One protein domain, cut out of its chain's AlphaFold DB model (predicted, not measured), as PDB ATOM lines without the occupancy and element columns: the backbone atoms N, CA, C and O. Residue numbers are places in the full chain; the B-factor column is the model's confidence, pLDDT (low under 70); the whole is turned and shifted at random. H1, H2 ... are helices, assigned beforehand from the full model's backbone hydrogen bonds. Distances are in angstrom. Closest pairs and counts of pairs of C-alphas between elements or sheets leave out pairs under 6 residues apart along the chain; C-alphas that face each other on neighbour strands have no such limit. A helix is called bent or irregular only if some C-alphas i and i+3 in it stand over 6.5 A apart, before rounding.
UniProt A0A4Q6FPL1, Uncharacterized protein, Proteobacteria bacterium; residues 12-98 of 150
ATOM      1  N   GLY A  12      50.850  35.689  88.631       91.25
ATOM      2  CA  GLY A  12      51.722  35.057  87.638       91.25
ATOM      3  C   GLY A  12      52.912  34.332  88.274       91.25
ATOM      4  O   GLY A  12      53.199  33.193  87.915       91.25
ATOM      5  N   VAL A  13      53.556  34.939  89.276       92.44
ATOM      6  CA  VAL A  13      54.644  34.296  90.037       92.44
ATOM      7  C   VAL A  13      54.137  33.038  90.752       92.44
ATOM      8  O   VAL A  13      54.724  31.961  90.617       92.44
ATOM      9  N   VAL A  14      53.012  33.138  91.465       94.00
ATOM     10  CA  VAL A  14      52.397  31.996  92.165       94.00
ATOM     11  C   VAL A  14      51.987  30.887  91.190       94.00
ATOM     12  O   VAL A  14      52.180  29.710  91.494       94.00
ATOM     13  N   ALA A  15      51.490  31.245  90.003       90.94
ATOM     14  CA  ALA A  15      51.080  30.300  88.965       90.94
ATOM     15  C   ALA A  15      52.240  29.459  88.409       90.94
ATOM     16  O   ALA A  15      51.991  28.411  87.819       90.94
ATOM     17  N   VAL A  16      53.495  29.874  88.617       91.62
ATOM     18  CA  VAL A  16      54.683  29.067  88.301       91.62
ATOM     19  C   VAL A  16      55.093  28.208  89.498       91.62
ATOM     20  O   VAL A  16      55.344  27.014  89.339       91.62
ATOM     21  N   PHE A  17      55.114  28.769  90.711       93.38
ATOM     22  CA  PHE A  17      55.503  28.027  91.919       93.38
ATOM     23  C   PHE A  17      54.563  26.869  92.253       93.38
ATOM     24  O   PHE A  17      55.027  25.779  92.586       93.38
ATOM     25  N   GLN A  18      53.254  27.083  92.154       93.25
ATOM     26  CA  GLN A  18      52.255  26.085  92.527       93.25
ATOM     27  C   GLN A  18      52.388  24.765  91.740       93.25
ATOM     28  O   GLN A  18      52.512  23.713  92.376       93.25
ATOM     29  N   PRO A  19      52.452  24.762  90.394       93.06
ATOM     30  CA  PRO A  19      52.633  23.524  89.643       93.06
ATOM     31  C   PRO A  19      54.027  22.909  89.821       93.06
ATOM     32  O   PRO A  19      54.139  21.684  89.776       93.06
ATOM     33  N   MET A  20      55.073  23.705  90.090       92.88
ATOM     34  CA  MET A  20      56.401  23.169  90.427       92.88
ATOM     35  C   MET A  20      56.388  22.394  91.750       92.88
ATOM     36  O   MET A  20      56.892  21.274  91.805       92.88
ATOM     37  N   LEU A  21      55.762  22.937  92.799       95.12
ATOM     38  CA  LEU A  21      55.589  22.227  94.071       95.12
ATOM     39  C   LEU A  21      54.726  20.971  93.892       95.12
ATOM     40  O   LEU A  21      55.058  19.906  94.412       95.12
ATOM     41  N   ASN A  22      53.658  21.059  93.096       95.12
ATOM     42  CA  ASN A  22      52.833  19.895  92.780       95.12
ATOM     43  C   ASN A  22      53.592  18.827  91.998       95.12
ATOM     44  O   ASN A  22      53.322  17.646  92.198       95.12
ATOM     45  N   ARG A  23      54.555  19.203  91.150       94.31
ATOM     46  CA  ARG A  23      55.450  18.242  90.498       94.31
ATOM     47  C   ARG A  23      56.298  17.500  91.530       94.31
ATOM     48  O   ARG A  23      56.392  16.283  91.453       94.31
ATOM     49  N   THR A  24      56.844  18.184  92.535       95.56
ATOM     50  CA  THR A  24      57.575  17.515  93.625       95.56
ATOM     51  C   THR A  24      56.685  16.532  94.391       95.56
ATOM     52  O   THR A  24      57.114  15.418  94.700       95.56
ATOM     53  N   ILE A  25      55.431  16.899  94.674       96.62
ATOM     54  CA  ILE A  25      54.470  15.987  95.317       96.62
ATOM     55  C   ILE A  25      54.138  14.815  94.384       96.62
ATOM     56  O   ILE A  25      54.100  13.676  94.837       96.62
ATOM     57  N   LEU A  26      53.951  15.064  93.086       95.88
ATOM     58  CA  LEU A  26      53.729  14.026  92.080       95.88
ATOM     59  C   LEU A  26      54.879  13.016  92.070       95.88
ATOM     60  O   LEU A  26      54.620  11.817  92.146       95.88
ATOM     61  N   ASP A  27      56.122  13.492  92.020       96.00
ATOM     62  CA  ASP A  27      57.315  12.646  91.928       96.00
ATOM     63  C   ASP A  27      57.554  11.832  93.219       96.00
ATOM     64  O   ASP A  27      58.118  10.742  93.161       96.00
ATOM     65  N   THR A  28      57.092  12.316  94.380       97.12
ATOM     66  CA  THR A  28      57.326  11.669  95.691       97.12
ATOM     67  C   THR A  28      56.135  10.889  96.252       97.12
ATOM     68  O   THR A  28      56.324   9.955  97.031       97.12
ATOM     69  N   ARG A  29      54.902  11.275  95.916       97.12
ATOM     70  CA  ARG A  29      53.651  10.753  96.503       97.12
ATOM     71  C   ARG A  29      52.597  10.373  95.464       97.12
ATOM     72  O   ARG A  29      51.561   9.824  95.828       97.12
ATOM     73  N   GLY A  30      52.855  10.632  94.185       96.44
ATOM     74  CA  GLY A  30      51.938  10.336  93.096       96.44
ATOM     75  C   GLY A  30      50.936  11.455  92.811       96.44
ATOM     76  O   GLY A  30      50.620  12.309  93.642       96.44
ATOM     77  N   LEU A  31      50.419  11.430  91.584       94.19
ATOM     78  CA  LEU A  31      49.549  12.470  91.041       94.19
ATOM     79  C   LEU A  31      48.185  12.549  91.750       94.19
ATOM     80  O   LEU A  31      47.687  13.638  92.032       94.19
ATOM     81  N   THR A  32      47.586  11.400  92.071       95.56
ATOM     82  CA  THR A  32      46.282  11.330  92.747       95.56
ATOM     83  C   THR A  32      46.345  11.909  94.157       95.56
ATOM     84  O   THR A  32      45.454  12.662  94.548       95.56
ATOM     85  N   PHE A  33      47.427  11.635  94.894       96.75
ATOM     86  CA  PHE A  33      47.656  12.214  96.214       96.75
ATOM     87  C   PHE A  33      47.841  13.732  96.142       96.75
ATOM     88  O   PHE A  33      47.233  14.455  96.930       96.75
ATOM     89  N   ALA A  34      48.619  14.230  95.171       95.38
ATOM     90  CA  ALA A  34      48.797  15.666  94.961       95.38
ATOM     91  C   ALA A  34      47.452  16.376  94.734       95.38
ATOM     92  O   ALA A  34      47.169  17.390  95.377       95.38
ATOM     93  N   ALA A  35      46.602  15.823  93.869       95.62
ATOM     94  CA  ALA A  35      45.304  16.407  93.550       95.62
ATOM     95  C   ALA A  35      44.316  16.346  94.724       95.62
ATOM     96  O   ALA A  35      43.614  17.327  94.986       95.62
ATOM     97  N   TRP A  36      44.302  15.233  95.466       97.38
ATOM     98  CA  TRP A  36      43.501  15.094  96.683       97.38
ATOM     99  C   TRP A  36      43.919  16.112  97.751       97.38
ATOM    100  O   TRP A  36      43.069  16.844  98.256       97.38
ATOM    101  N   LEU A  37      45.222  16.228  98.037       96.62
ATOM    102  CA  LEU A  37      45.745  17.152  99.047       96.62
ATOM    103  C   LEU A  37      45.452  18.615  98.689       96.62
ATOM    104  O   LEU A  37      44.980  19.368  99.538       96.62
ATOM    105  N   ASN A  38      45.684  19.013  97.432       95.81
ATOM    106  CA  ASN A  38      45.363  20.362  96.955       95.81
ATOM    107  C   ASN A  38      43.871  20.673  97.131       95.81
ATOM    108  O   ASN A  38      43.517  21.733  97.645       95.81
ATOM    109  N   SER A  39      43.003  19.734  96.747       96.12
ATOM    110  CA  SER A  39      41.549  19.888  96.877       96.12
ATOM    111  C   SER A  39      41.122  20.003  98.341       96.12
ATOM    112  O   SER A  39      40.309  20.865  98.672       96.12
ATOM    113  N   LEU A  40      41.703  19.191  99.230       97.69
ATOM    114  CA  LEU A  40      41.412  19.219 100.664       97.69
ATOM    115  C   LEU A  40      41.825  20.549 101.308       97.69
ATOM    116  O   LEU A  40      41.046  21.143 102.056       97.69
ATOM    117  N   VAL A  41      43.035  21.032 101.009       97.31
ATOM    118  CA  VAL A  41      43.537  22.315 101.527       97.31
ATOM    119  C   VAL A  41      42.681  23.470 101.010       97.31
ATOM    120  O   VAL A  41      42.251  24.308 101.805       97.31
ATOM    121  N   LEU A  42      42.370  23.491  99.709       96.25
ATOM    122  CA  LEU A  42      41.516  24.514  99.106       96.25
ATOM    123  C   LEU A  42      40.118  24.520  99.731       96.25
ATOM    124  O   LEU A  42      39.640  25.581 100.128       96.25
ATOM    125  N   PHE A  43      39.487  23.351  99.864       97.38
ATOM    126  CA  PHE A  43      38.175  23.214 100.496       97.38
ATOM    127  C   PHE A  43      38.193  23.723 101.941       97.38
ATOM    128  O   PHE A  43      37.315  24.489 102.336       97.38
ATOM    129  N   THR A  44      39.219  23.354 102.711       98.25
ATOM    130  CA  THR A  44      39.367  23.776 104.111       98.25
ATOM    131  C   THR A  44      39.497  25.296 104.214       98.25
ATOM    132  O   THR A  44      38.728  25.929 104.933       98.25
ATOM    133  N   ILE A  45      40.417  25.905 103.458       97.94
ATOM    134  CA  ILE A  45      40.633  27.360 103.476       97.94
ATOM    135  C   ILE A  45      39.380  28.105 103.004       97.94
ATOM    136  O   ILE A  45      38.949  29.051 103.663       97.94
ATOM    137  N   ALA A  46      38.767  27.671 101.900       96.44
ATOM    138  CA  ALA A  46      37.560  28.298 101.367       96.44
ATOM    139  C   ALA A  46      36.391  28.222 102.362       96.44
ATOM    140  O   ALA A  46      35.691  29.214 102.556       96.44
ATOM    141  N   THR A  47      36.226  27.086 103.046       96.81
ATOM    142  CA  THR A  47      35.198  26.903 104.084       96.81
ATOM    143  C   THR A  47      35.446  27.814 105.284       96.81
ATOM    144  O   THR A  47      34.514  28.449 105.772       96.81
ATOM    145  N   LEU A  48      36.698  27.940 105.738       97.50
ATOM    146  CA  LEU A  48      37.055  28.839 106.839       97.50
ATOM    147  C   LEU A  48      36.794  30.308 106.484       97.50
ATOM    148  O   LEU A  48      36.217  31.033 107.294       97.50
ATOM    149  N   ILE A  49      37.165  30.740 105.274       96.38
ATOM    150  CA  ILE A  49      36.892  32.101 104.788       96.38
ATOM    151  C   ILE A  49      35.382  32.332 104.689       96.38
ATOM    152  O   ILE A  49      34.887  33.336 105.199       96.38
ATOM    153  N   MET A  50      34.642  31.399 104.084       95.69
ATOM    154  CA  MET A  50      33.187  31.488 103.959       95.69
ATOM    155  C   MET A  50      32.518  31.599 105.332       95.69
ATOM    156  O   MET A  50      31.701  32.496 105.533       95.69
ATOM    157  N   GLY A  51      32.891  30.742 106.287       95.81
ATOM    158  CA  GLY A  51      32.374  30.785 107.653       95.81
ATOM    159  C   GLY A  51      32.706  32.104 108.352       95.81
ATOM    160  O   GLY A  51      31.820  32.750 108.909       95.81
ATOM    161  N   PHE A  52      33.957  32.559 108.266       96.12
ATOM    162  CA  PHE A  52      34.384  33.824 108.867       96.12
ATOM    163  C   PHE A  52      33.608  35.028 108.318       96.12
ATOM    164  O   PHE A  52      33.120  35.852 109.097       96.12
ATOM    165  N   VAL A  53      33.448  35.111 106.994       96.25
ATOM    166  CA  VAL A  53      32.685  36.186 106.348       96.25
ATOM    167  C   VAL A  53      31.196  36.076 106.676       96.25
ATOM    168  O   VAL A  53      30.561  37.099 106.923       96.25
ATOM    169  N   HIS A  54      30.639  34.866 106.745       93.94
ATOM    170  CA  HIS A  54      29.242  34.649 107.127       93.94
ATOM    171  C   HIS A  54      28.942  35.184 108.537       93.94
ATOM    172  O   HIS A  54      28.010  35.966 108.709       93.94
ATOM    173  N   PHE A  55      29.770  34.847 109.534       94.25
ATOM    174  CA  PHE A  55      29.569  35.282 110.925       94.25
ATOM    175  C   PHE A  55      29.891  36.762 111.184       94.25
ATOM    176  O   PHE A  55      29.549  37.292 112.245       94.25
ATOM    177  N   LYS A  56      30.579  37.440 110.259       93.31
ATOM    178  CA  LYS A  56      30.967  38.858 110.364       93.31
ATOM    179  C   LYS A  56      30.504  39.669 109.151       93.31
ATOM    180  O   LYS A  56      31.183  40.618 108.761       93.31
ATOM    181  N   SER A  57      29.360  39.305 108.573       88.00
ATOM    182  CA  SER A  57      28.879  39.803 107.278       88.00
ATOM    183  C   SER A  57      28.876  41.332 107.165       88.00
ATOM    184  O   SER A  57      29.354  41.866 106.164       88.00
ATOM    185  N   GLU A  58      28.457  42.041 108.214       92.38
ATOM    186  CA  GLU A  58      28.399  43.511 108.275       92.38
ATOM    187  C   GLU A  58      29.752  44.202 108.033       92.38
ATOM    188  O   GLU A  58      29.791  45.337 107.563       92.38
ATOM    189  N   ARG A  59      30.875  43.525 108.317       94.00
ATOM    190  CA  ARG A  59      32.232  44.081 108.155       94.00
ATOM    191  C   ARG A  59      32.791  43.941 106.742       94.00
ATOM    192  O   ARG A  59      33.851  44.497 106.462       94.00
ATOM    193  N   PHE A  60      32.121  43.186 105.872       94.44
ATOM    194  CA  PHE A  60      32.602  42.888 104.526       94.44
ATOM    195  C   PHE A  60      31.729  43.538 103.452       94.44
ATOM    196  O   PHE A  60      30.519  43.664 103.654       94.44
ATOM    197  N   PRO A  61      32.304  43.910 102.296       94.06
ATOM    198  CA  PRO A  61      31.537  44.353 101.135       94.06
ATOM    199  C   PRO A  61      30.568  43.279 100.622       94.06
ATOM    200  O   PRO A  61      30.857  42.084 100.708       94.06
ATOM    201  N   ASP A  62      29.473  43.701  99.988       92.62
ATOM    202  CA  ASP A  62      28.412  42.801  99.503       92.62
ATOM    203  C   ASP A  62      28.895  41.715  98.528       92.62
ATOM    204  O   ASP A  62      28.309  40.635  98.479       92.62
ATOM    205  N   TYR A  63      29.960  41.970  97.761       92.31
ATOM    206  CA  TYR A  63      30.520  40.997  96.812       92.31
ATOM    207  C   TYR A  63      31.313  39.864  97.482       92.31
ATOM    208  O   TYR A  63      31.557  38.845  96.842       92.31
ATOM    209  N   MET A  64      31.740  40.030  98.740       93.19
ATOM    210  CA  MET A  64      32.432  38.981  99.505       93.19
ATOM    211  C   MET A  64      31.464  38.110 100.307       93.19
ATOM    212  O   MET A  64      31.816  36.996 100.691       93.19
ATOM    213  N   ARG A  65      30.265  38.622 100.603       93.38
ATOM    214  CA  ARG A  65      29.289  37.932 101.448       93.38
ATOM    215  C   ARG A  65      28.733  36.702 100.723       93.38
ATOM    216  O   ARG A  65      28.373  36.814  99.550       93.38
ATOM    217  N   PRO A  66      28.615  35.543 101.399       90.69
ATOM    218  CA  PRO A  66      27.984  34.380 100.796       90.69
ATOM    219  C   PRO A  66      26.500  34.665 100.544       90.69
ATOM    220  O   PRO A  66      25.794  35.151 101.430       90.69
ATOM    221  N   LYS A  67      26.036  34.353  99.332       90.69
ATOM    222  CA  LYS A  67      24.631  34.450  98.926       90.69
ATOM    223  C   LYS A  67      24.127  33.038  98.664       90.69
ATOM    224  O   LYS A  67      24.580  32.395  97.724       90.69
ATOM    225  N   PHE A  68      23.240  32.557  99.529       86.94
ATOM    226  CA  PHE A  68      22.646  31.218  99.420       86.94
ATOM    227  C   PHE A  68      21.283  31.230  98.715       86.94
ATOM    228  O   PHE A  68      20.716  30.179  98.447       86.94
ATOM    229  N   GLU A  69      20.763  32.421  98.422       86.00
ATOM    230  CA  GLU A  69      19.522  32.624  97.684       86.00
ATOM    231  C   GLU A  69      19.794  32.668  96.175       86.00
ATOM    232  O   GLU A  69      20.823  33.184  95.736       86.00
ATOM    233  N   GLY A  70      18.846  32.166  95.382       85.94
ATOM    234  CA  GLY A  70      18.919  32.151  93.922       85.94
ATOM    235  C   GLY A  70      18.813  30.747  93.332       85.94
ATOM    236  O   GLY A  70      18.758  29.745  94.044       85.94
ATOM    237  N   PHE A  71      18.757  30.682  92.003       88.25
ATOM    238  CA  PHE A  71      18.759  29.413  91.286       88.25
ATOM    239  C   PHE A  71      20.182  28.884  91.156       88.25
ATOM    240  O   PHE A  71      21.116  29.622  90.848       88.25
ATOM    241  N   TRP A  72      20.335  27.583  91.386       90.19
ATOM    242  CA  TRP A  72      21.587  26.898  91.116       90.19
ATOM    243  C   TRP A  72      21.795  26.769  89.610       90.19
ATOM    244  O   TRP A  72      20.978  26.161  88.913       90.19
ATOM    245  N   GLU A  73      22.911  27.290  89.114       94.38
ATOM    246  CA  GLU A  73      23.300  27.142  87.718       94.38
ATOM    247  C   GLU A  73      24.324  26.016  87.591       94.38
ATOM    248  O   GLU A  73      25.318  25.960  88.319       94.38
ATOM    249  N   TRP A  74      24.109  25.097  86.646       95.06
ATOM    250  CA  TRP A  74      24.974  23.922  86.504       95.06
ATOM    251  C   TRP A  74      26.435  24.298  86.226       95.06
ATOM    252  O   TRP A  74      27.336  23.563  86.622       95.06
ATOM    253  N   TRP A  75      26.694  25.447  85.592       94.44
ATOM    254  CA  TRP A  75      28.052  25.893  85.272       94.44
ATOM    255  C   TRP A  75      28.845  26.394  86.482       94.44
ATOM    256  O   TRP A  75      30.059  26.565  86.363       94.44
ATOM    257  N   PHE A  76      28.230  26.556  87.658       94.00
ATOM    258  CA  PHE A  76      28.948  26.912  88.890       94.00
ATOM    259  C   PHE A  76      30.015  25.884  89.284       94.00
ATOM    260  O   PHE A  76      30.974  26.229  89.974       94.00
ATOM    261  N   VAL A  77      29.908  24.637  88.811       94.62
ATOM    262  CA  VAL A  77      30.917  23.595  89.064       94.62
ATOM    263  C   VAL A  77      32.129  23.683  88.127       94.62
ATOM    264  O   VAL A  77      33.194  23.161  88.462       94.62
ATOM    265  N   LEU A  78      32.007  24.349  86.969       96.62
ATOM    266  CA  LEU A  78      33.064  24.391  85.951       96.62
ATOM    267  C   LEU A  78      34.374  25.014  86.458       96.62
ATOM    268  O   LEU A  78      35.420  24.413  86.216       96.62
ATOM    269  N   PRO A  79      34.376  26.143  87.199       94.62
ATOM    270  CA  PRO A  79      35.614  26.698  87.745       94.62
ATOM    271  C   PRO A  79      36.361  25.716  88.656       94.62
ATOM    272  O   PRO A  79      37.588  25.645  88.602       94.62
ATOM    273  N   GLY A  80      35.633  24.919  89.447       94.81
ATOM    274  CA  GLY A  80      36.218  23.871  90.287       94.81
ATOM    275  C   GLY A  80      36.873  22.767  89.456       94.81
ATOM    276  O   GLY A  80      38.004  22.369  89.739       94.81
ATOM    277  N   ILE A  81      36.209  22.334  88.381       96.38
ATOM    278  CA  ILE A  81      36.758  21.358  87.428       96.38
ATOM    279  C   ILE A  81      38.019  21.916  86.753       96.38
ATOM    280  O   ILE A  81      39.030  21.222  86.684       96.38
ATOM    281  N   PHE A  82      38.010  23.169  86.296       95.44
ATOM    282  CA  PHE A  82      39.180  23.790  85.663       95.44
ATOM    283  C   PHE A  82      40.359  23.926  86.630       95.44
ATOM    284  O   PHE A  82      41.490  23.611  86.260       95.44
ATOM    285  N   GLY A  83      40.100  24.320  87.880       94.19
ATOM    286  CA  GLY A  83      41.116  24.336  88.932       94.19
ATOM    287  C   GLY A  83      41.731  22.952  89.157       94.19
ATOM    288  O   GLY A  83      42.955  22.818  89.181       94.19
ATOM    289  N   PHE A  84      40.899  21.909  89.231       95.31
ATOM    290  CA  PHE A  84      41.367  20.526  89.334       95.31
ATOM    291  C   PHE A  84      42.229  20.112  88.133       95.31
ATOM    292  O   PHE A  84      43.308  19.553  88.328       95.31
ATOM    293  N   LEU A  85      41.810  20.424  86.901       95.56
ATOM    294  CA  LEU A  85      42.584  20.112  85.695       95.56
ATOM    295  C   LEU A  85      43.962  20.782  85.707       95.56
ATOM    296  O   LEU A  85      44.936  20.153  85.303       95.56
ATOM    297  N   LEU A  86      44.077  22.015  86.209       94.25
ATOM    298  CA  LEU A  86      45.375  22.679  86.358       94.25
ATOM    299  C   LEU A  86      46.261  21.961  87.382       94.25
ATOM    300  O   LEU A  86      47.419  21.679  87.090       94.25
ATOM    301  N   VAL A  87      45.719  21.607  88.548       94.75
ATOM    302  CA  VAL A  87      46.460  20.858  89.579       94.75
ATOM    303  C   VAL A  87      46.890  19.478  89.078       94.75
ATOM    304  O   VAL A  87      47.974  19.016  89.423       94.75
ATOM    305  N   PHE A  88      46.055  18.818  88.277       94.50
ATOM    306  CA  PHE A  88      46.279  17.443  87.844       94.50
ATOM    307  C   PHE A  88      47.166  17.354  86.589       94.50
ATOM    308  O   PHE A  88      48.122  16.581  86.539       94.50
ATOM    309  N   LEU A  89      46.883  18.154  85.561       96.25
ATOM    310  CA  LEU A  89      47.529  18.030  84.249       96.25
ATOM    311  C   LEU A  89      48.785  18.888  84.106       96.25
ATOM    312  O   LEU A  89      49.709  18.489  83.397       96.25
ATOM    313  N   LEU A  90      48.862  20.046  84.766       94.88
ATOM    314  CA  LEU A  90      50.017  20.930  84.605       94.88
ATOM    315  C   LEU A  90      51.313  20.318  85.167       94.88
ATOM    316  O   LEU A  90      52.321  20.360  84.460       94.88
ATOM    317  N   PRO A  91      51.329  19.661  86.346       94.25
ATOM    318  CA  PRO A  91      52.522  18.958  86.822       94.25
ATOM    319  C   PRO A  91      52.938  17.804  85.905       94.25
ATOM    320  O   PRO A  91      54.131  17.560  85.729       94.25
ATOM    321  N   LEU A  92      51.970  17.119  85.282       94.06
ATOM    322  CA  LEU A  92      52.243  16.071  84.299       94.06
ATOM    323  C   LEU A  92      52.897  16.652  83.038       94.06
ATOM    324  O   LEU A  92      53.891  16.113  82.559       94.06
ATOM    325  N   SER A  93      52.393  17.790  82.550       94.00
ATOM    326  CA  SER A  93      53.031  18.541  81.467       94.00
ATOM    327  C   SER A  93      54.468  18.913  81.836       94.00
ATOM    328  O   SER A  93      55.380  18.642  81.060       94.00
ATOM    329  N   MET A  94      54.692  19.442  83.045       93.81
ATOM    330  CA  MET A  94      56.026  19.842  83.507       93.81
ATOM    331  C   MET A  94      56.988  18.667  83.644       93.81
ATOM    332  O   MET A  94      58.186  18.824  83.403       93.81
ATOM    333  N   ARG A  95      56.484  17.500  84.052       90.69
ATOM    334  CA  ARG A  95      57.275  16.272  84.119       90.69
ATOM    335  C   ARG A  95      57.770  15.852  82.732       90.69
ATOM    336  O   ARG A  95      58.910  15.410  82.634       90.69
ATOM    337  N   SER A  96      56.954  16.024  81.692       90.56
ATOM    338  CA  SER A  96      57.277  15.604  80.320       90.56
ATOM    339  C   SER A  96      58.041  16.649  79.500       90.56
ATOM    340  O   SER A  96      58.944  16.290  78.755       90.56
ATOM    341  N   LEU A  97      57.682  17.932  79.610       90.50
ATOM    342  CA  LEU A  97      58.202  19.018  78.761       90.50
ATOM    343  C   LEU A  97      59.190  19.944  79.488       90.50
ATOM    344  O   LEU A  97      59.819  20.794  78.865       90.50
ATOM    345  N   GLY A  98      59.322  19.806  80.810       89.88
ATOM    346  CA  GLY A  98      60.023  20.774  81.650       89.88
ATOM    347  C   GLY A  98      59.139  21.963  82.041       89.88
ATOM    348  O   GLY A  98      58.133  22.268  81.406       89.88
TER     349      GLY A  98
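Overview. This is residues 12 to 98 of the 150 residues of an uncharacterized protein of Proteobacteria bacterium (UniProt A0A4Q6FPL1). Look for a wide V of two long helices, H2 and H3, whose arms come together near the start of H2 and the later part of H3 and then spread apart, with a long loop, residues 56 to 73, running across the open end. At the narrow end a third helix, H1, packs across H3 and turns sharply into H2. The printed part has 87 residues with three named helices, in the order H1, H2, H3, and no named strand; the class is all helix. The whole is loose, with a radius of gyration of the C-alphas of 16.3 A, and elongated, spanning 47 by 27 by 24 A.

Along the chain. Find C-alpha 12 at (51.722, 35.057, 87.638); from there H1 runs through residues 12 to 29, 25.9 A from first to last C-alpha. After Gly 30, pick up H2 at C-alpha 31, (49.549, 12.470, 91.041); it covers residues 31 to 55 and 36.3 A, and is the longest helix by residues. Past residues 56 to 73, H3 takes residues 74 to 97 over 34.5 A and ends at C-alpha 97, (58.202, 19.018, 78.761). H3 is irregular, but only just: C-alphas 76 and 79 are 6.8 A apart. It also has a kink of 29 degrees near residue 91.

Arrangement. Begin with H1, where residues 22 to 26 alone touch H2; the closest C-alphas, those of Ile 25 and Ala 34, are 5.7 A apart. These two helices run opposite ways at a steep tilt of 50 degrees. Residues 19 to 26 of H1 touch residues 87 to 95 of H3, closest at the C-alphas of Arg 23 and Pro 91, 4.8 A apart. H1 and H3 run the same way at a steep tilt of 69.8 degrees, only just short of about perpendicular. H2 and H3 form a helical hairpin, opposite ways at a steep tilt of 39 degrees. Look for the place where they touch at residues 31 to 39 of H2 and residues 84 to 88 of H3, where the closest C-alphas, those of Ala 35 and Phe 88, are 5.9 A apart. The helix packing is mostly crossed, with 0 of the 3 touching pairs at a shallow tilt. In H2 every O i to N i+4 pair is within hydrogen-bond range; in H1 13 of 14 are, and in H3 15 of 20.

Size, cuts and confidence. The two C-alphas farthest apart, those of Glu 58 and Ser 96, are 48.9 A apart. Residues 40 to 48, which belong to H2, stand free, and so do residues 68 to 79, of which 74 to 79 belong to H3. The link from H1 to H2 is tight and the link from H2 to H3 is long, with 18 residues. The printed part has no cut. The mean pLDDT of the printed part is 94.2, and no printed residue is under 70.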